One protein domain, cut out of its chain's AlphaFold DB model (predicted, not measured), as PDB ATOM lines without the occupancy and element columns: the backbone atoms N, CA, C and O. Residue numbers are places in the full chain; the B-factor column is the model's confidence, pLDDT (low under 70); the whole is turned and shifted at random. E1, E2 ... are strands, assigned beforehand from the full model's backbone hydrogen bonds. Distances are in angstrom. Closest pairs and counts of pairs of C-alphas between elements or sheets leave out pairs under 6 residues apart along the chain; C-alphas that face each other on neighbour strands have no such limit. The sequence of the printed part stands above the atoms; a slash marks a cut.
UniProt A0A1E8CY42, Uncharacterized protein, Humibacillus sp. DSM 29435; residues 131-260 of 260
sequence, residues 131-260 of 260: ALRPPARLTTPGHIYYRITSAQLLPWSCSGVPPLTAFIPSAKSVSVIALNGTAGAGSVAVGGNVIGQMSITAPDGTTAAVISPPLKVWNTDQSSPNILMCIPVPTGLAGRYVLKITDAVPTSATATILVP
ATOM      1  N   ALA A 131      93.192 -46.478-196.018       95.25
ATOM      2  CA  ALA A 131      92.384 -47.507-196.661       95.25
ATOM      3  C   ALA A 131      91.067 -46.906-197.169       95.25
ATOM      4  O   ALA A 131      90.363 -46.222-196.427       95.25
ATOM      5  N   LEU A 132      90.729 -47.192-198.423       95.12
ATOM      6  CA  LEU A 132      89.497 -46.743-199.063       95.12
ATOM      7  C   LEU A 132      88.519 -47.910-199.211       95.12
ATOM      8  O   LEU A 132      88.903 -49.081-199.173       95.12
ATOM      9  N   ARG A 133      87.240 -47.587-199.408       88.94
ATOM     10  CA  ARG A 133      86.181 -48.567-199.694       88.94
ATOM     11  C   ARG A 133      85.694 -48.386-201.134       88.94
ATOM     12  O   ARG A 133      84.790 -47.586-201.366       88.94
ATOM     13  N   PRO A 134      86.320 -49.065-202.106       85.50
ATOM     14  CA  PRO A 134      85.898 -49.025-203.497       85.50
ATOM     15  C   PRO A 134      84.719 -49.995-203.719       85.50
ATOM     16  O   PRO A 134      84.447 -50.845-202.864       85.50
ATOM     17  N   PRO A 135      84.029 -49.942-204.871       84.94
ATOM     18  CA  PRO A 135      83.190 -51.064-205.295       84.94
ATOM     19  C   PRO A 135      84.033 -52.344-205.416       84.94
ATOM     20  O   PRO A 135      85.213 -52.301-205.762       84.94
ATOM     21  N   ALA A 136      83.415 -53.508-205.232       85.88
ATOM     22  CA  ALA A 136      84.124 -54.780-205.392       85.88
ATOM     23  C   ALA A 136      84.523 -55.069-206.855       85.88
ATOM     24  O   ALA A 136      85.483 -55.798-207.112       85.88
ATOM     25  N   ARG A 137      83.777 -54.537-207.831       88.81
ATOM     26  CA  ARG A 137      83.995 -54.786-209.261       88.81
ATOM     27  C   ARG A 137      83.395 -53.673-210.112       88.81
ATOM     28  O   ARG A 137      82.294 -53.212-209.827       88.81
ATOM     29  N   LEU A 138      84.089 -53.309-211.185       89.50
ATOM     30  CA  LEU A 138      83.534 -52.566-212.314       89.50
ATOM     31  C   LEU A 138      83.531 -53.486-213.532       89.50
ATOM     32  O   LEU A 138      84.515 -54.191-213.744       89.50
ATOM     33  N   THR A 139      82.453 -53.469-214.312       89.12
ATOM     34  CA  THR A 139      82.324 -54.253-215.547       89.12
ATOM     35  C   THR A 139      81.736 -53.360-216.633       89.12
ATOM     36  O   THR A 139      80.646 -52.825-216.440       89.12
ATOM     37  N   THR A 140      82.448 -53.180-217.743       87.31
ATOM     38  CA  THR A 140      81.953 -52.439-218.909       87.31
ATOM     39  C   THR A 140      80.884 -53.248-219.653       87.31
ATOM     40  O   THR A 140      80.837 -54.475-219.517       87.31
ATOM     41  N   PRO A 141      80.040 -52.603-220.476       84.25
ATOM     42  CA  PRO A 141      79.159 -53.305-221.412       84.25
ATOM     43  C   PRO A 141      79.887 -54.280-222.352       84.25
ATOM     44  O   PRO A 141      79.331 -55.320-222.680       84.25
ATOM     45  N   GLY A 142      81.151 -54.014-222.711       79.25
ATOM     46  CA  GLY A 142      82.025 -54.965-223.416       79.25
ATOM     47  C   GLY A 142      82.476 -56.182-222.586       79.25
ATOM     48  O   GLY A 142      83.336 -56.943-223.022       79.25
ATOM     49  N   HIS A 143      81.930 -56.370-221.379       83.62
ATOM     50  CA  HIS A 143      82.256 -57.434-220.424       83.62
ATOM     51  C   HIS A 143      83.712 -57.449-219.930       83.62
ATOM     52  O   HIS A 143      84.163 -58.441-219.350       83.62
ATOM     53  N   ILE A 144      84.434 -56.336-220.073       85.62
ATOM     54  CA  ILE A 144      85.745 -56.142-219.447       85.62
ATOM     55  C   ILE A 144      85.537 -55.715-218.009       85.62
ATOM     56  O   ILE A 144      84.693 -54.868-217.718       85.62
ATOM     57  N   TYR A 145      86.295 -56.300-217.089       87.62
ATOM     58  CA  TYR A 145      86.139 -56.013-215.677       87.62
ATOM     59  C   TYR A 145      87.450 -55.715-214.968       87.62
ATOM     60  O   TYR A 145      88.522 -56.204-215.320       87.62
ATOM     61  N   TYR A 146      87.309 -54.961-213.884       89.12
ATOM     62  CA  TYR A 146      88.334 -54.777-212.875       89.12
ATOM     63  C   TYR A 146      87.730 -55.095-211.507       89.12
ATOM     64  O   TYR A 146      86.834 -54.397-211.026       89.12
ATOM     65  N   ARG A 147      88.170 -56.202-210.908       91.69
ATOM     66  CA  ARG A 147      87.771 -56.630-209.564       91.69
ATOM     67  C   ARG A 147      88.765 -56.060-208.564       91.69
ATOM     68  O   ARG A 147      89.920 -56.477-208.559       91.69
ATOM     69  N   ILE A 148      88.306 -55.145-207.720       92.44
ATOM     70  CA  ILE A 148      89.149 -54.436-206.757       92.44
ATOM     71  C   ILE A 148      89.229 -55.269-205.480       92.44
ATOM     72  O   ILE A 148      88.204 -55.616-204.894       92.44
ATOM     73  N   THR A 149      90.442 -55.615-205.059       92.06
ATOM     74  CA  THR A 149      90.699 -56.367-203.822       92.06
ATOM     75  C   THR A 149      91.141 -55.455-202.687       92.06
ATOM     76  O   THR A 149      90.820 -55.722-201.531       92.06
ATOM     77  N   SER A 150      91.825 -54.356-203.002       92.75
ATOM     78  CA  SER A 150      92.129 -53.293-202.049       92.75
ATOM     79  C   SER A 150      92.222 -51.938-202.744       92.75
ATOM     80  O   SER A 150      92.523 -51.846-203.935       92.75
ATOM     81  N   ALA A 151      91.954 -50.874-201.990       93.88
ATOM     82  CA  ALA A 151      92.194 -49.510-202.430       93.88
ATOM     83  C   ALA A 151      92.773 -48.671-201.296       93.88
ATOM     84  O   ALA A 151      92.388 -48.833-200.134       93.88
ATOM     85  N   GLN A 152      93.685 -47.770-201.639       95.50
ATOM     86  CA  GLN A 152      94.326 -46.870-200.691       95.50
ATOM     87  C   GLN A 152      94.526 -45.485-201.307       95.50
ATOM     88  O   GLN A 152      94.800 -45.373-202.498       95.50
ATOM     89  N   LEU A 153      94.425 -44.443-200.486       95.50
ATOM     90  CA  LEU A 153      94.975 -43.125-200.788       95.50
ATOM     91  C   LEU A 153      96.407 -43.080-200.254       95.50
ATOM     92  O   LEU A 153      96.626 -43.353-199.072       95.50
ATOM     93  N   LEU A 154      97.367 -42.773-201.120       95.00
ATOM     94  CA  LEU A 154      98.797 -42.846-200.840       95.00
ATOM     95  C   LEU A 154      99.462 -41.467-200.991       95.00
ATOM     96  O   LEU A 154      99.212 -40.786-201.990       95.00
ATOM     97  N   PRO A 155     100.351 -41.068-200.060       93.81
ATOM     98  CA  PRO A 155     101.137 -39.835-200.155       93.81
ATOM     99  C   PRO A 155     102.422 -40.030-200.983       93.81
ATOM    100  O   PRO A 155     103.509 -39.591-200.617       93.81
ATOM    101  N   TRP A 156     102.332 -40.770-202.087       91.88
ATOM    102  CA  TRP A 156     103.445 -41.034-202.997       91.88
ATOM    103  C   TRP A 156     102.935 -41.382-204.389       91.88
ATOM    104  O   TRP A 156     101.768 -41.717-204.576       91.88
ATOM    105  N   SER A 157     103.834 -41.309-205.362       91.38
ATOM    106  CA  SER A 157     103.559 -41.601-206.762       91.38
ATOM    107  C   SER A 157     103.940 -43.041-207.096       91.38
ATOM    108  O   SER A 157     104.624 -43.719-206.324       91.38
ATOM    109  N   CYS A 158     103.495 -43.518-208.253       89.88
ATOM    110  CA  CYS A 158     103.867 -44.826-208.778       89.88
ATOM    111  C   CYS A 158     104.790 -44.678-209.984       89.88
ATOM    112  O   CYS A 158     104.667 -43.731-210.757       89.88
ATOM    113  N   SER A 159     105.699 -45.632-210.143       86.62
ATOM    114  CA  SER A 159     106.617 -45.739-211.271       86.62
ATOM    115  C   SER A 159     106.643 -47.175-211.784       86.62
ATOM    116  O   SER A 159     106.503 -48.120-211.006       86.62
ATOM    117  N   GLY A 160     106.834 -47.333-213.092       81.75
ATOM    118  CA  GLY A 160     106.804 -48.627-213.768       81.75
ATOM    119  C   GLY A 160     105.422 -49.008-214.294       81.75
ATOM    120  O   GLY A 160     104.523 -48.175-214.415       81.75
ATOM    121  N   VAL A 161     105.280 -50.283-214.648       75.06
ATOM    122  CA  VAL A 161     104.056 -50.851-215.225       75.06
ATOM    123  C   VAL A 161     103.641 -52.088-214.430       75.06
ATOM    124  O   VAL A 161     104.511 -52.863-214.030       75.06
ATOM    125  N   PRO A 162     102.341 -52.321-214.197       71.38
ATOM    126  CA  PRO A 162     101.864 -53.539-213.552       71.38
ATOM    127  C   PRO A 162     102.393 -54.828-214.209       71.38
ATOM    128  O   PRO A 162     102.495 -54.893-215.436       71.38
ATOM    129  N   PRO A 163     102.707 -55.876-213.422       70.12
ATOM    130  CA  PRO A 163     102.668 -55.945-211.952       70.12
ATOM    131  C   PRO A 163     103.929 -55.371-211.273       70.12
ATOM    132  O   PRO A 163     104.069 -55.445-210.058       70.12
ATOM    133  N   LEU A 164     104.866 -54.813-212.043       76.94
ATOM    134  CA  LEU A 164     106.152 -54.290-211.579       76.94
ATOM    135  C   LEU A 164     106.048 -52.805-211.201       76.94
ATOM    136  O   LEU A 164     106.788 -51.963-211.709       76.94
ATOM    137  N   THR A 165     105.085 -52.473-210.338       82.50
ATOM    138  CA  THR A 165     104.857 -51.086-209.912       82.50
ATOM    139  C   THR A 165     105.584 -50.792-208.605       82.50
ATOM    140  O   THR A 165     105.400 -51.464-207.586       82.50
ATOM    141  N   ALA A 166     106.398 -49.747-208.642       87.50
ATOM    142  CA  ALA A 166     107.192 -49.264-207.529       87.50
ATOM    143  C   ALA A 166     106.632 -47.926-207.029       87.50
ATOM    144  O   ALA A 166     106.060 -47.160-207.801       87.50
ATOM    145  N   PHE A 167     106.824 -47.615-205.750       92.00
ATOM    146  CA  PHE A 167     106.413 -46.328-205.189       92.00
ATOM    147  C   PHE A 167     107.586 -45.348-205.133       92.00
ATOM    148  O   PHE A 167     108.718 -45.737-204.850       92.00
ATOM    149  N   ILE A 168     107.333 -44.084-205.454       92.50
ATOM    150  CA  ILE A 168     108.349 -43.029-205.518       92.50
ATOM    151  C   ILE A 168     107.850 -41.763-204.810       92.50
ATOM    152  O   ILE A 168     106.638 -41.564-204.708       92.50
ATOM    153  N   PRO A 169     108.748 -40.887-204.334       94.12
ATOM    154  CA  PRO A 169     108.366 -39.606-203.744       94.12
ATOM    155  C   PRO A 169     107.443 -38.800-204.669       94.12
ATOM    156  O   PRO A 169     107.533 -38.897-205.893       94.12
ATOM    157  N   SER A 170     106.546 -38.009-204.083       94.50
ATOM    158  CA  SER A 170     105.565 -37.198-204.814       94.50
ATOM    159  C   SER A 170     105.441 -35.816-204.196       94.50
ATOM    160  O   SER A 170     105.637 -35.669-202.989       94.50
ATOM    161  N   ALA A 171     105.079 -34.829-205.014       95.19
ATOM    162  CA  ALA A 171     104.804 -33.469-204.567       95.19
ATOM    163  C   ALA A 171     103.666 -33.438-203.530       95.19
ATOM    164  O   ALA A 171     102.714 -34.208-203.645       95.19
ATOM    165  N   LYS A 172     103.716 -32.500-202.572       94.25
ATOM    166  CA  LYS A 172     102.684 -32.333-201.519       94.25
ATOM    167  C   LYS A 172     101.275 -32.082-202.059       94.25
ATOM    168  O   LYS A 172     100.303 -32.311-201.354       94.25
ATOM    169  N   SER A 173     101.162 -31.572-203.283       93.56
ATOM    170  CA  SER A 173      99.882 -31.307-203.946       93.56
ATOM    171  C   SER A 173      99.278 -32.533-204.637       93.56
ATOM    172  O   SER A 173      98.151 -32.449-205.127       93.56
ATOM    173  N   VAL A 174     100.011 -33.649-204.706       93.12
ATOM    174  CA  VAL A 174      99.606 -34.856-205.430       93.12
ATOM    175  C   VAL A 174      99.618 -36.065-204.502       93.12
ATOM    176  O   VAL A 174     100.662 -36.471-203.987       93.12
ATOM    177  N   SER A 175      98.456 -36.694-204.365       94.25
ATOM    178  CA  SER A 175      98.284 -38.023-203.775       94.25
ATOM    179  C   SER A 175      97.919 -39.022-204.875       94.25
ATOM    180  O   SER A 175      97.615 -38.643-206.004       94.25
ATOM    181  N   VAL A 176      97.928 -40.313-204.564       94.12
ATOM    182  CA  VAL A 176      97.517 -41.366-205.502       94.12
ATOM    183  C   VAL A 176      96.396 -42.190-204.898       94.12
ATOM    184  O   VAL A 176      96.527 -42.693-203.784       94.12
ATOM    185  N   ILE A 177      95.319 -42.398-205.653       94.62
ATOM    186  CA  ILE A 177      94.393 -43.500-205.382       94.62
ATOM    187  C   ILE A 177      94.970 -44.744-206.055       94.62
ATOM    188  O   ILE A 177      95.003 -44.855-207.281       94.62
ATOM    189  N   ALA A 178      95.451 -45.663-205.228       92.81
ATOM    190  CA  ALA A 178      96.000 -46.942-205.632       92.81
ATOM    191  C   ALA A 178      94.928 -48.022-205.496       92.81
ATOM    192  O   ALA A 178      94.426 -48.266-204.398       92.81
ATOM    193  N   LEU A 179      94.580 -48.669-206.602       92.31
ATOM    194  CA  LEU A 179      93.622 -49.768-206.668       92.31
ATOM    195  C   LEU A 179      94.394 -51.032-207.018       92.31
ATOM    196  O   LEU A 179      95.030 -51.079-208.066       92.31
ATOM    197  N   ASN A 180      94.361 -52.042-206.158       90.69
ATOM    198  CA  ASN A 180      94.914 -53.354-206.472       90.69
ATOM    199  C   ASN A 180      93.774 -54.316-206.792       90.69
ATOM    200  O   ASN A 180      92.706 -54.270-206.168       90.69
ATOM    201  N   GLY A 181      93.995 -55.205-207.753       90.69
ATOM    202  CA  GLY A 181      92.924 -56.069-208.204       90.69
ATOM    203  C   GLY A 181      93.284 -57.037-209.313       90.69
ATOM    204  O   GLY A 181      94.444 -57.277-209.651       90.69
ATOM    205  N   THR A 182      92.227 -57.607-209.876       89.44
ATOM    206  CA  THR A 182      92.271 -58.508-211.024       89.44
ATOM    207  C   THR A 182      91.541 -57.856-212.185       89.44
ATOM    208  O   THR A 182      90.351 -57.558-212.078       89.44
ATOM    209  N   ALA A 183      92.241 -57.676-213.299       87.88
ATOM    210  CA  ALA A 183      91.651 -57.241-214.559       87.88
ATOM    211  C   ALA A 183      91.367 -58.457-215.450       87.88
ATOM    212  O   ALA A 183      92.109 -59.440-215.388       87.88
ATOM    213  N   GLY A 184      90.315 -58.431-216.262       85.81
ATOM    214  CA  GLY A 184      90.015 -59.542-217.164       85.81
ATOM    215  C   GLY A 184      88.822 -59.310-218.077       85.81
ATOM    216  O   GLY A 184      88.157 -58.275-218.007       85.81
ATOM    217  N   ALA A 185      88.549 -60.308-218.910       85.56
ATOM    218  CA  ALA A 185      87.397 -60.366-219.799       85.56
ATOM    219  C   ALA A 185      86.396 -61.421-219.307       85.56
ATOM    220  O   ALA A 185      86.782 -62.492-218.839       85.56
ATOM    221  N   GLY A 186      85.103 -61.104-219.372       75.81
ATOM    222  CA  GLY A 186      84.025 -62.050-219.082       75.81
ATOM    223  C   GLY A 186      83.780 -63.046-220.220       75.81
ATOM    224  O   GLY A 186      84.405 -62.973-221.277       75.81
ATOM    225  N   SER A 187      82.807 -63.933-220.015       69.12
ATOM    226  CA  SER A 187      82.478 -65.055-220.907       69.12
ATOM    227  C   SER A 187      81.872 -64.667-222.265       69.12
ATOM    228  O   SER A 187      81.695 -65.520-223.130       69.12
ATOM    229  N   VAL A 188      81.553 -63.385-222.472       66.69
ATOM    230  CA  VAL A 188      80.883 -62.868-223.681       66.69
ATOM    231  C   VAL A 188      81.594 -61.619-224.220       66.69
ATOM    232  O   VAL A 188      80.961 -60.713-224.747       66.69
ATOM    233  N   ALA A 189      82.911 -61.506-224.031       60.38
ATOM    234  CA  ALA A 189      83.651 -60.316-224.451       60.38
ATOM    235  C   ALA A 189      83.571 -60.102-225.979       60.38
ATOM    236  O   ALA A 189      83.926 -60.985-226.763       60.38
ATOM    237  N   VAL A 190      83.085 -58.930-226.400       57.12
ATOM    238  CA  VAL A 190      82.831 -58.589-227.810       57.12
ATOM    239  C   VAL A 190      83.926 -57.650-228.317       57.12
ATOM    240  O   VAL A 190      83.777 -56.436-228.268       57.12
ATOM    241  N   GLY A 191      85.019 -58.221-228.833       51.75
ATOM    242  CA  GLY A 191      86.080 -57.486-229.535       51.75
ATOM    243  C   GLY A 191      87.023 -56.671-228.635       51.75
ATOM    244  O   GLY A 191      86.601 -55.983-227.717       51.75
ATOM    245  N   GLY A 192      88.329 -56.725-228.929       54.00
ATOM    246  CA  GLY A 192      89.334 -55.813-228.359       54.00
ATOM    247  C   GLY A 192      89.367 -55.777-226.826       54.00
ATOM    248  O   GLY A 192      88.992 -54.789-226.206       54.00
ATOM    249  N   ASN A 193      89.841 -56.854-226.207       64.81
ATOM    250  CA  ASN A 193      89.663 -57.108-224.779       64.81
ATOM    251  C   ASN A 193      90.665 -56.379-223.869       64.81
ATOM    252  O   ASN A 193      91.443 -57.017-223.158       64.81
ATOM    253  N   VAL A 194      90.677 -55.051-223.916       71.88
ATOM    254  CA  VAL A 194      91.653 -54.211-223.212       71.88
ATOM    255  C   VAL A 194      90.923 -53.160-222.381       71.88
ATOM    256  O   VAL A 194      89.957 -52.554-222.843       71.88
ATOM    257  N   ILE A 195      91.405 -52.901-221.162       72.94
ATOM    258  CA  ILE A 195      91.048 -51.672-220.442       72.94
ATOM    259  C   ILE A 195      91.778 -50.531-221.149       72.94
ATOM    260  O   ILE A 195      92.999 -50.427-221.045       72.94
ATOM    261  N   GLY A 196      91.040 -49.696-221.880       73.25
ATOM    262  CA  GLY A 196      91.610 -48.562-222.603       73.25
ATOM    263  C   GLY A 196      92.136 -47.501-221.639       73.25
ATOM    264  O   GLY A 196      93.290 -47.085-221.725       73.25
ATOM    265  N   GLN A 197      91.308 -47.100-220.675       82.81
ATOM    266  CA  GLN A 197      91.657 -46.062-219.710       82.81
ATOM    267  C   GLN A 197      90.944 -46.288-218.380       82.81
ATOM    268  O   GLN A 197      89.798 -46.742-218.325       82.81
ATOM    269  N   MET A 198      91.619 -45.921-217.295       86.94
ATOM    270  CA  MET A 198      90.996 -45.744-215.991       86.94
ATOM    271  C   MET A 198      91.164 -44.288-215.570       86.94
ATOM    272  O   MET A 198      92.246 -43.716-215.676       86.94
ATOM    273  N   SER A 199      90.081 -43.668-215.124       90.69
ATOM    274  CA  SER A 199      90.074 -42.268-214.706       90.69
ATOM    275  C   SER A 199      89.334 -42.095-213.398       90.69
ATOM    276  O   SER A 199      88.430 -42.868-213.077       90.69
ATOM    277  N   ILE A 200      89.738 -41.084-212.647       92.75
ATOM    278  CA  ILE A 200      89.060 -40.645-211.444       92.75
ATOM    279  C   ILE A 200      88.742 -39.165-211.595       92.75
ATOM    280  O   ILE A 200      89.629 -38.354-211.855       92.75
ATOM    281  N   THR A 201      87.474 -38.829-211.394       94.94
ATOM    282  CA  THR A 201      87.019 -37.452-211.212       94.94
ATOM    283  C   THR A 201      86.889 -37.174-209.720       94.94
ATOM    284  O   THR A 201      86.165 -37.880-209.011       94.94
ATOM    285  N   ALA A 202      87.627 -36.176-209.247       93.75
ATOM    286  CA  ALA A 202      87.612 -35.692-207.879       93.75
ATOM    287  C   ALA A 202      86.351 -34.849-207.584       93.75
ATOM    288  O   ALA A 202      85.652 -34.439-208.517       93.75
ATOM    289  N   PRO A 203      86.030 -34.593-206.300       92.88
ATOM    290  CA  PRO A 203      84.840 -33.830-205.905       92.88
ATOM    291  C   PRO A 203      84.768 -32.406-206.473       92.88
ATOM    292  O   PRO A 203      83.678 -31.872-206.653       92.88
ATOM    293  N   ASP A 204      85.917 -31.799-206.763       91.69
ATOM    294  CA  ASP A 204      86.050 -30.473-207.377       91.69
ATOM    295  C   ASP A 204      85.853 -30.487-208.909       91.69
ATOM    296  O   ASP A 204      85.919 -29.444-209.555       91.69
ATOM    297  N   GLY A 205      85.613 -31.664-209.501       90.88
ATOM    298  CA  GLY A 205      85.479 -31.872-210.944       90.88
ATOM    299  C   GLY A 205      86.800 -32.157-211.665       90.88
ATOM    300  O   GLY A 205      86.778 -32.541-212.840       90.88
ATOM    301  N   THR A 206      87.946 -32.043-210.987       90.81
ATOM    302  CA  THR A 206      89.258 -32.349-211.565       90.81
ATOM    303  C   THR A 206      89.305 -33.818-211.963       90.81
ATOM    304  O   THR A 206      89.057 -34.706-211.150       90.81
ATOM    305  N   THR A 207      89.620 -34.101-213.226       90.69
ATOM    306  CA  THR A 207      89.719 -35.476-213.724       90.69
ATOM    307  C   THR A 207      91.162 -35.823-214.032       90.69
ATOM    308  O   THR A 207      91.814 -35.161-214.835       90.69
ATOM    309  N   ALA A 208      91.632 -36.901-213.419       87.62
ATOM    310  CA  ALA A 208      92.910 -37.513-213.724       87.62
ATOM    311  C   ALA A 208      92.684 -38.884-214.347       87.62
ATOM    312  O   ALA A 208      91.709 -39.582-214.054       87.62
ATOM    313  N   ALA A 209      93.599 -39.283-215.216       81.06
ATOM    314  CA  ALA A 209      93.513 -40.556-215.887       81.06
ATOM    315  C   ALA A 209      94.873 -41.204-216.026       81.06
ATOM    316  O   ALA A 209      95.890 -40.533-216.186       81.06
ATOM    317  N   VAL A 210      94.846 -42.528-216.036       77.06
ATOM    318  CA  VAL A 210      95.970 -43.350-216.441       77.06
ATOM    319  C   VAL A 210      95.525 -44.283-217.549       77.06
ATOM    320  O   VAL A 210      94.452 -44.896-217.504       77.06
ATOM    321  N   ILE A 211      96.370 -44.381-218.564       66.06
ATOM    322  CA  ILE A 211      96.282 -45.460-219.537       66.06
ATOM    323  C   ILE A 211      96.811 -46.696-218.819       66.06
ATOM    324  O   ILE A 211      97.900 -46.653-218.253       66.06
ATOM    325  N   SER A 212      96.030 -47.774-218.804       57.31
ATOM    326  CA  SER A 212      96.452 -49.044-218.209       57.31
ATOM    327  C   SER A 212      97.657 -49.598-218.975       57.31
ATOM    328  O   SER A 212      97.509 -49.876-220.167       57.31
ATOM    329  N   PRO A 213      98.825 -49.830-218.347       54.03
ATOM    330  CA  PRO A 213      99.906 -50.549-218.996       54.03
ATOM    331  C   PRO A 213     100.024 -52.001-218.485       54.03
ATOM    332  O   PRO A 213      99.820 -52.258-217.299       54.03
ATOM    333  N   PRO A 214     100.427 -52.954-219.347       52.38
ATOM    334  CA  PRO A 214     100.371 -52.891-220.803       52.38
ATOM    335  C   PRO A 214      98.952 -53.206-221.298       52.38
ATOM    336  O   PRO A 214      98.159 -53.826-220.591       52.38
ATOM    337  N   LEU A 215      98.661 -52.793-222.533       57.34
ATOM    338  CA  LEU A 215      97.486 -53.148-223.333       57.34
ATOM    339  C   LEU A 215      97.393 -54.678-223.491       57.34
ATOM    340  O   LEU A 215      97.707 -55.237-224.540       57.34
ATOM    341  N   LYS A 216      97.041 -55.389-222.421       68.75
ATOM    342  CA  LYS A 216      96.849 -56.828-222.462       68.75
ATOM    343  C   LYS A 216      95.467 -57.083-223.026       68.75
ATOM    344  O   LYS A 216      94.469 -56.707-222.423       68.75
ATOM    345  N   VAL A 217      95.436 -57.744-224.173       74.69
ATOM    346  CA  VAL A 217      94.211 -58.322-224.713       74.69
ATOM    347  C   VAL A 217      93.928 -59.597-223.921       74.69
ATOM    348  O   VAL A 217      94.709 -60.547-223.975       74.69
ATOM    349  N   TRP A 218      92.847 -59.619-223.147       78.94
ATOM    350  CA  TRP A 218      92.375 -60.830-222.466       78.94
ATOM    351  C   TRP A 218      91.434 -61.614-223.370       78.94
ATOM    352  O   TRP A 218      90.374 -61.115-223.693       78.94
ATOM    353  N   ASN A 219      91.724 -62.851-223.758       78.12
ATOM    354  CA  ASN A 219      90.670 -63.666-224.381       78.12
ATOM    355  C   ASN A 219      89.506 -63.890-223.400       78.12
ATOM    356  O   ASN A 219      89.643 -63.651-222.199       78.12
ATOM    357  N   THR A 220      88.371 -64.357-223.911       80.75
ATOM    358  CA  THR A 220      87.217 -64.760-223.098       80.75
ATOM    359  C   THR A 220      87.656 -65.586-221.888       80.75
ATOM    360  O   THR A 220      88.493 -66.481-222.015       80.75
ATOM    361  N   ASP A 221      87.132 -65.232-220.714       81.62
ATOM    362  CA  ASP A 221      87.443 -65.845-219.415       81.62
ATOM    363  C   ASP A 221      88.916 -65.763-218.966       81.62
ATOM    364  O   ASP A 221      89.313 -66.371-217.967       81.62
ATOM    365  N   GLN A 222      89.750 -64.967-219.642       85.94
ATOM    366  CA  GLN A 222      91.099 -64.675-219.173       85.94
ATOM    367  C   GLN A 222      91.111 -63.511-218.191       85.94
ATOM    368  O   GLN A 222      90.388 -62.522-218.310       85.94
ATOM    369  N   SER A 223      92.033 -63.602-217.238       87.06
ATOM    370  CA  SER A 223      92.273 -62.544-216.272       87.06
ATOM    371  C   SER A 223      93.749 -62.410-215.932       87.06
ATOM    372  O   SER A 223      94.606 -63.194-216.346       87.06
ATOM    373  N   SER A 224      94.094 -61.337-215.238       85.81
ATOM    374  CA  SER A 224      95.432 -61.076-214.729       85.81
ATOM    375  C   SER A 224      95.311 -60.508-213.322       85.81
ATOM    376  O   SER A 224      94.693 -59.456-213.147       85.81
ATOM    377  N   PRO A 225      95.819 -61.227-212.308       87.44
ATOM    378  CA  PRO A 225      95.824 -60.745-210.938       87.44
ATOM    379  C   PRO A 225      96.941 -59.715-210.721       87.44
ATOM    380  O   PRO A 225      97.807 -59.534-211.576       87.44
ATOM    381  N   ASN A 226      96.940 -59.094-209.538       84.69
ATOM    382  CA  ASN A 226      97.990 -58.192-209.049       84.69
ATOM    383  C   ASN A 226      98.217 -56.952-209.925       84.69
ATOM    384  O   ASN A 226      99.329 -56.432-210.010       84.69
ATOM    385  N   ILE A 227      97.154 -56.469-210.566       86.31
ATOM    386  CA  ILE A 227      97.194 -55.236-211.344       86.31
ATOM    387  C   ILE A 227      96.996 -54.069-210.383       86.31
ATOM    388  O   ILE A 227      95.891 -53.885-209.874       86.31
ATOM    389  N   LEU A 228      98.052 -53.289-210.153       87.69
ATOM    390  CA  LEU A 228      98.001 -52.056-209.373       87.69
ATOM    391  C   LEU A 228      97.778 -50.855-210.294       87.69
ATOM    392  O   LEU A 228      98.639 -50.502-211.092       87.69
ATOM    393  N   MET A 229      96.630 -50.205-210.168       87.94
ATOM    394  CA  MET A 229      96.318 -48.967-210.873       87.94
ATOM    395  C   MET A 229      96.562 -47.793-209.935       87.94
ATOM    396  O   MET A 229      95.953 -47.719-208.871       87.94
ATOM    397  N   CYS A 230      97.433 -46.872-210.332       89.94
ATOM    398  CA  CYS A 230      97.761 -45.686-209.551       89.94
ATOM    399  C   CYS A 230      97.269 -44.438-210.265       89.94
ATOM    400  O   CYS A 230      97.812 -44.088-211.305       89.94
ATOM    401  N   ILE A 231      96.265 -43.765-209.714       91.88
ATOM    402  CA  ILE A 231      95.665 -42.588-210.346       91.88
ATOM    403  C   ILE A 231      96.001 -41.360-209.500       91.88
ATOM    404  O   ILE A 231      95.578 -41.312-208.341       91.88
ATOM    405  N   PRO A 232      96.773 -40.395-210.033       93.00
ATOM    406  CA  PRO A 232      97.113 -39.189-209.292       93.00
ATOM    407  C   PRO A 232      95.857 -38.348-209.067       93.00
ATOM    408  O   PRO A 232      95.039 -38.194-209.966       93.00
ATOM    409  N   VAL A 233      95.702 -37.801-207.869       93.44
ATOM    410  CA  VAL A 233      94.590 -36.928-207.477       93.44
ATOM    411  C   VAL A 233      95.122 -35.760-206.644       93.44
ATOM    412  O   VAL A 233      96.182 -35.898-206.022       93.44
ATOM    413  N   PRO A 234      94.419 -34.615-206.596       92.19
ATOM    414  CA  PRO A 234      94.801 -33.531-205.700       92.19
ATOM    415  C   PRO A 234      94.781 -33.985-204.234       92.19
ATOM    416  O   PRO A 234      93.858 -34.674-203.792       92.19
ATOM    417  N   THR A 235      95.797 -33.596-203.469       91.94
ATOM    418  CA  THR A 235      95.867 -33.871-202.027       91.94
ATOM    419  C   THR A 235      94.830 -33.047-201.254       91.94
ATOM    420  O   THR A 235      94.558 -31.897-201.590       91.94
ATOM    421  N   GLY A 236      94.265 -33.620-200.185       88.50
ATOM    422  CA  GLY A 236      93.410 -32.899-199.229       88.50
ATOM    423  C   GLY A 236      91.934 -32.763-199.618       88.50
ATOM    424  O   GLY A 236      91.163 -32.172-198.866       88.50
ATOM    425  N   LEU A 237      91.512 -33.324-200.754       90.69
ATOM    426  CA  LEU A 237      90.108 -33.333-201.166       90.69
ATOM    427  C   LEU A 237      89.380 -34.564-200.603       90.69
ATOM    428  O   LEU A 237      89.497 -35.668-201.139       90.69
ATOM    429  N   ALA A 238      88.603 -34.374-199.539       91.62
ATOM    430  CA  ALA A 238      87.695 -35.395-199.019       91.62
ATOM    431  C   ALA A 238      86.406 -35.479-199.855       91.62
ATOM    432  O   ALA A 238      85.984 -34.509-200.490       91.62
ATOM    433  N   GLY A 239      85.743 -36.635-199.825       92.56
ATOM    434  CA  GLY A 239      84.410 -36.815-200.393       92.56
ATOM    435  C   GLY A 239      84.326 -37.839-201.522       92.56
ATOM    436  O   GLY A 239      84.965 -38.893-201.504       92.56
ATOM    437  N   ARG A 240      83.428 -37.564-202.472       94.12
ATOM    438  CA  ARG A 240      82.991 -38.517-203.495       94.12
ATOM    439  C   ARG A 240      83.856 -38.432-204.753       94.12
ATOM    440  O   ARG A 240      83.712 -37.501-205.535       94.12
ATOM    441  N   TYR A 241      84.654 -39.465-204.993       94.94
ATOM    442  CA  TYR A 241      85.409 -39.640-206.232       94.94
ATOM    443  C   TYR A 241      84.664 -40.579-207.180       94.94
ATOM    444  O   TYR A 241      84.162 -41.627-206.763       94.94
ATOM    445  N   VAL A 242      84.599 -40.226-208.464       94.88
ATOM    446  CA  VAL A 242      83.983 -41.060-209.503       94.88
ATOM    447  C   VAL A 242      85.076 -41.791-210.268       94.88
ATOM    448  O   VAL A 242      85.799 -41.192-211.056       94.88
ATOM    449  N   LEU A 243      85.181 -43.095-210.037       93.12
ATOM    450  CA  LEU A 243      86.036 -43.993-210.800       93.12
ATOM    451  C   LEU A 243      85.325 -44.383-212.095       93.12
ATOM    452  O   LEU A 243      84.175 -44.814-212.053       93.12
ATOM    453  N   LYS A 244      86.019 -44.301-213.225       91.38
ATOM    454  CA  LYS A 244      85.535 -44.733-214.537       91.38
ATOM    455  C   LYS A 244      86.567 -45.637-215.197       91.38
ATOM    456  O   LYS A 244      87.730 -45.255-215.313       91.38
ATOM    457  N   ILE A 245      86.127 -46.801-215.669       87.69
ATOM    458  CA  ILE A 245      86.885 -47.636-216.606       87.69
ATOM    459  C   ILE A 245      86.253 -47.533-217.989       87.69
ATOM    460  O   ILE A 245      85.025 -47.539-218.107       87.69
ATOM    461  N   THR A 246      87.081 -47.440-219.020       84.75
ATOM    462  CA  THR A 246      86.664 -47.559-220.417       84.75
ATOM    463  C   THR A 246      87.336 -48.772-221.039       84.75
ATOM    464  O   THR A 246      88.493 -49.078-220.738       84.75
ATOM    465  N   ASP A 247      86.613 -49.472-221.898       77.25
ATOM    466  CA  ASP A 247      87.203 -50.462-222.795       77.25
ATOM    467  C   ASP A 247      87.801 -49.775-224.041       77.25
ATOM    468  O   ASP A 247      87.847 -48.543-224.139       77.25
ATOM    469  N   ALA A 248      88.301 -50.576-224.982       67.81
ATOM    470  CA  ALA A 248      88.771 -50.095-226.280       67.81
ATOM    471  C   ALA A 248      87.625 -49.702-227.243       67.81
ATOM    472  O   ALA A 248      87.876 -49.025-228.239       67.81
ATOM    473  N   VAL A 249      86.384 -50.118-226.964       66.81
ATOM    474  CA  VAL A 249      85.197 -49.882-227.800       66.81
ATOM    475  C   VAL A 249      84.217 -49.018-227.011       66.81
ATOM    476  O   VAL A 249      83.424 -49.584-226.288       66.81
ATOM    477  N   PRO A 250      84.176 -47.690-227.203       68.75
ATOM    478  CA  PRO A 250      83.889 -46.625-226.220       68.75
ATOM    479  C   PRO A 250      82.691 -46.839-225.266       68.75
ATOM    480  O   PRO A 250      81.772 -46.021-225.188       68.75
ATOM    481  N   THR A 251      82.720 -47.900-224.469       78.12
ATOM    482  CA  THR A 251      81.781 -48.182-223.399       78.12
ATOM    483  C   THR A 251      82.494 -47.990-222.076       78.12
ATOM    484  O   THR A 251      83.722 -48.015-221.964       78.12
ATOM    485  N   SER A 252      81.722 -47.692-221.036       86.38
ATOM    486  CA  SER A 252      82.315 -47.378-219.746       86.38
ATOM    487  C   SER A 252      81.472 -47.874-218.598       86.38
ATOM    488  O   SER A 252      80.252 -47.979-218.703       86.38
ATOM    489  N   ALA A 253      82.150 -48.161-217.498       89.06
ATOM    490  CA  ALA A 253      81.527 -48.415-216.216       89.06
ATOM    491  C   ALA A 253      82.056 -47.407-215.209       89.06
ATOM    492  O   ALA A 253      83.253 -47.107-215.185       89.06
ATOM    493  N   THR A 254      81.160 -46.908-214.366       92.50
ATOM    494  CA  THR A 254      81.498 -45.952-213.316       92.50
ATOM    495  C   THR A 254      81.170 -46.507-211.951       92.50
ATOM    496  O   THR A 254      80.191 -47.233-211.779       92.50
ATOM    497  N   ALA A 255      81.936 -46.091-210.958       91.75
ATOM    498  CA  ALA A 255      81.643 -46.352-209.571       91.75
ATOM    499  C   ALA A 255      82.129 -45.211-208.688       91.75
ATOM    500  O   ALA A 255      82.755 -44.257-209.141       91.75
ATOM    501  N   THR A 256      81.806 -45.301-207.406       92.69
ATOM    502  CA  THR A 256      82.144 -44.282-206.421       92.69
ATOM    503  C   THR A 256      83.155 -44.816-205.426       92.69
ATOM    504  O   THR A 256      82.999 -45.927-204.925       92.69
ATOM    505  N   ILE A 257      84.158 -44.001-205.120       92.75
ATOM    506  CA  ILE A 257      85.091 -44.209-204.017       92.75
ATOM    507  C   ILE A 257      84.885 -43.055-203.040       92.75
ATOM    508  O   ILE A 257      84.860 -41.892-203.442       92.75
ATOM    509  N   LEU A 258      84.707 -43.382-201.764       92.75
ATOM    510  CA  LEU A 258      84.643 -42.387-200.700       92.75
ATOM    511  C   LEU A 258      86.028 -42.232-200.082       92.75
ATOM    512  O   LEU A 258      86.603 -43.213-199.600       92.75
ATOM    513  N   VAL A 259      86.537 -41.005-200.110       91.62
ATOM    514  CA  VAL A 259      87.746 -40.594-199.395       91.62
ATOM    515  C   VAL A 259      87.300 -39.848-198.134       91.62
ATOM    516  O   VAL A 259      86.463 -38.948-198.260       91.62
ATOM    517  N   PRO A 260      87.766 -40.264-196.941       86.75
ATOM    518  CA  PRO A 260      87.375 -39.656-195.671       86.75
ATOM    519  C   PRO A 260      87.899 -38.229-195.502       86.75
ATOM    520  O   PRO A 260      88.884 -37.869-196.186       86.75
TER     521      PRO A 260
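This is residues 131 to 260 of the 260 residues of an uncharacterized protein of Humibacillus sp. DSM 29435 (UniProt A0A1E8CY42). Two strongly twisted four-stranded sheets, E1 E2 E5 E8 and E7 E6 E9 E10, lie partly face to face like a flattened barrel, their edge strands coming near each other at E8 and E7 and at E1 and E10. The small hairpin of E3 and E4 covers E5 and E8 from outside, on the side away from the second four-stranded sheet. The printed part has 130 residues, with no named helix and ten strands, E1 to E10 in that order, and its class is all strand. The three sheets run in the orders E1 E2 E5 E8, E7 E6 E9 E10 and E3 E4, each antiparallel. The whole is compact, with a radius of gyration of the C-alphas of 14.0 A, and elongated, spanning 42 by 27 by 22 A.

E1, residues 137 to 139, begins at C-alpha 137 (83.995, -54.786, -209.261). E2, residues 144 to 154, is 26.3 A long and bends by 72 degrees at residue 149. E3 is residues 157 to 161 and E4 residues 164 to 168. E5, residues 174 to 185, is 31.7 A long and bends by 60 degrees at residue 181. E6 is residues 195 to 201 and E7 residues 207 to 210. E8, residues 223 to 234, is 31.0 A long and bends by 64 degrees at residue 226. E9, residues 239 to 247, is 26.4 A long, and E10, residues 252 to 259, ends at C-alpha 259 (87.746, -40.594, -199.395).

E1 and E2 form a hairpin, with N 138 and O 146 within hydrogen-bond range at 3.0 A. E2 and E5 pair through N 147 and O 182, 2.8 A, and E5 and E8 through N 179 and O 229, 2.8 A. The hairpin of E3 and E4, with N 159 and O 166 at 2.8 A, makes a sandwich, two sheets face to face, with E1 E2 E5 E8; the closest C-alphas of E3 and E8 are those of Cys 158 and Cys 230, 6.2 A. E6 and E7 form a hairpin, with N 200 and O 208 at 2.8 A. E6 and E9 pair through N 199 and O 244, 2.8 A, and the hairpin of E9 and E10 through N 243 and O 255, 2.8 A. Between the two larger sheets, the closest C-alphas of E7 and E8 are those of Val 210 and Ile 231, 6.2 A, and of E1 and E10 those of Thr 139 and Ala 253, 5.9 A. E4 and E9 are apart.

The C-alphas farthest apart, those of Lys 172 and Val 188, are 43.6 A apart. The printed part has no cut. The link from E7 to E8, residues 211 to 222, is long. Mean pLDDT of the printed part is 84.9; residues 187 to 193, 211 to 216 and 248 to 250 are under 70.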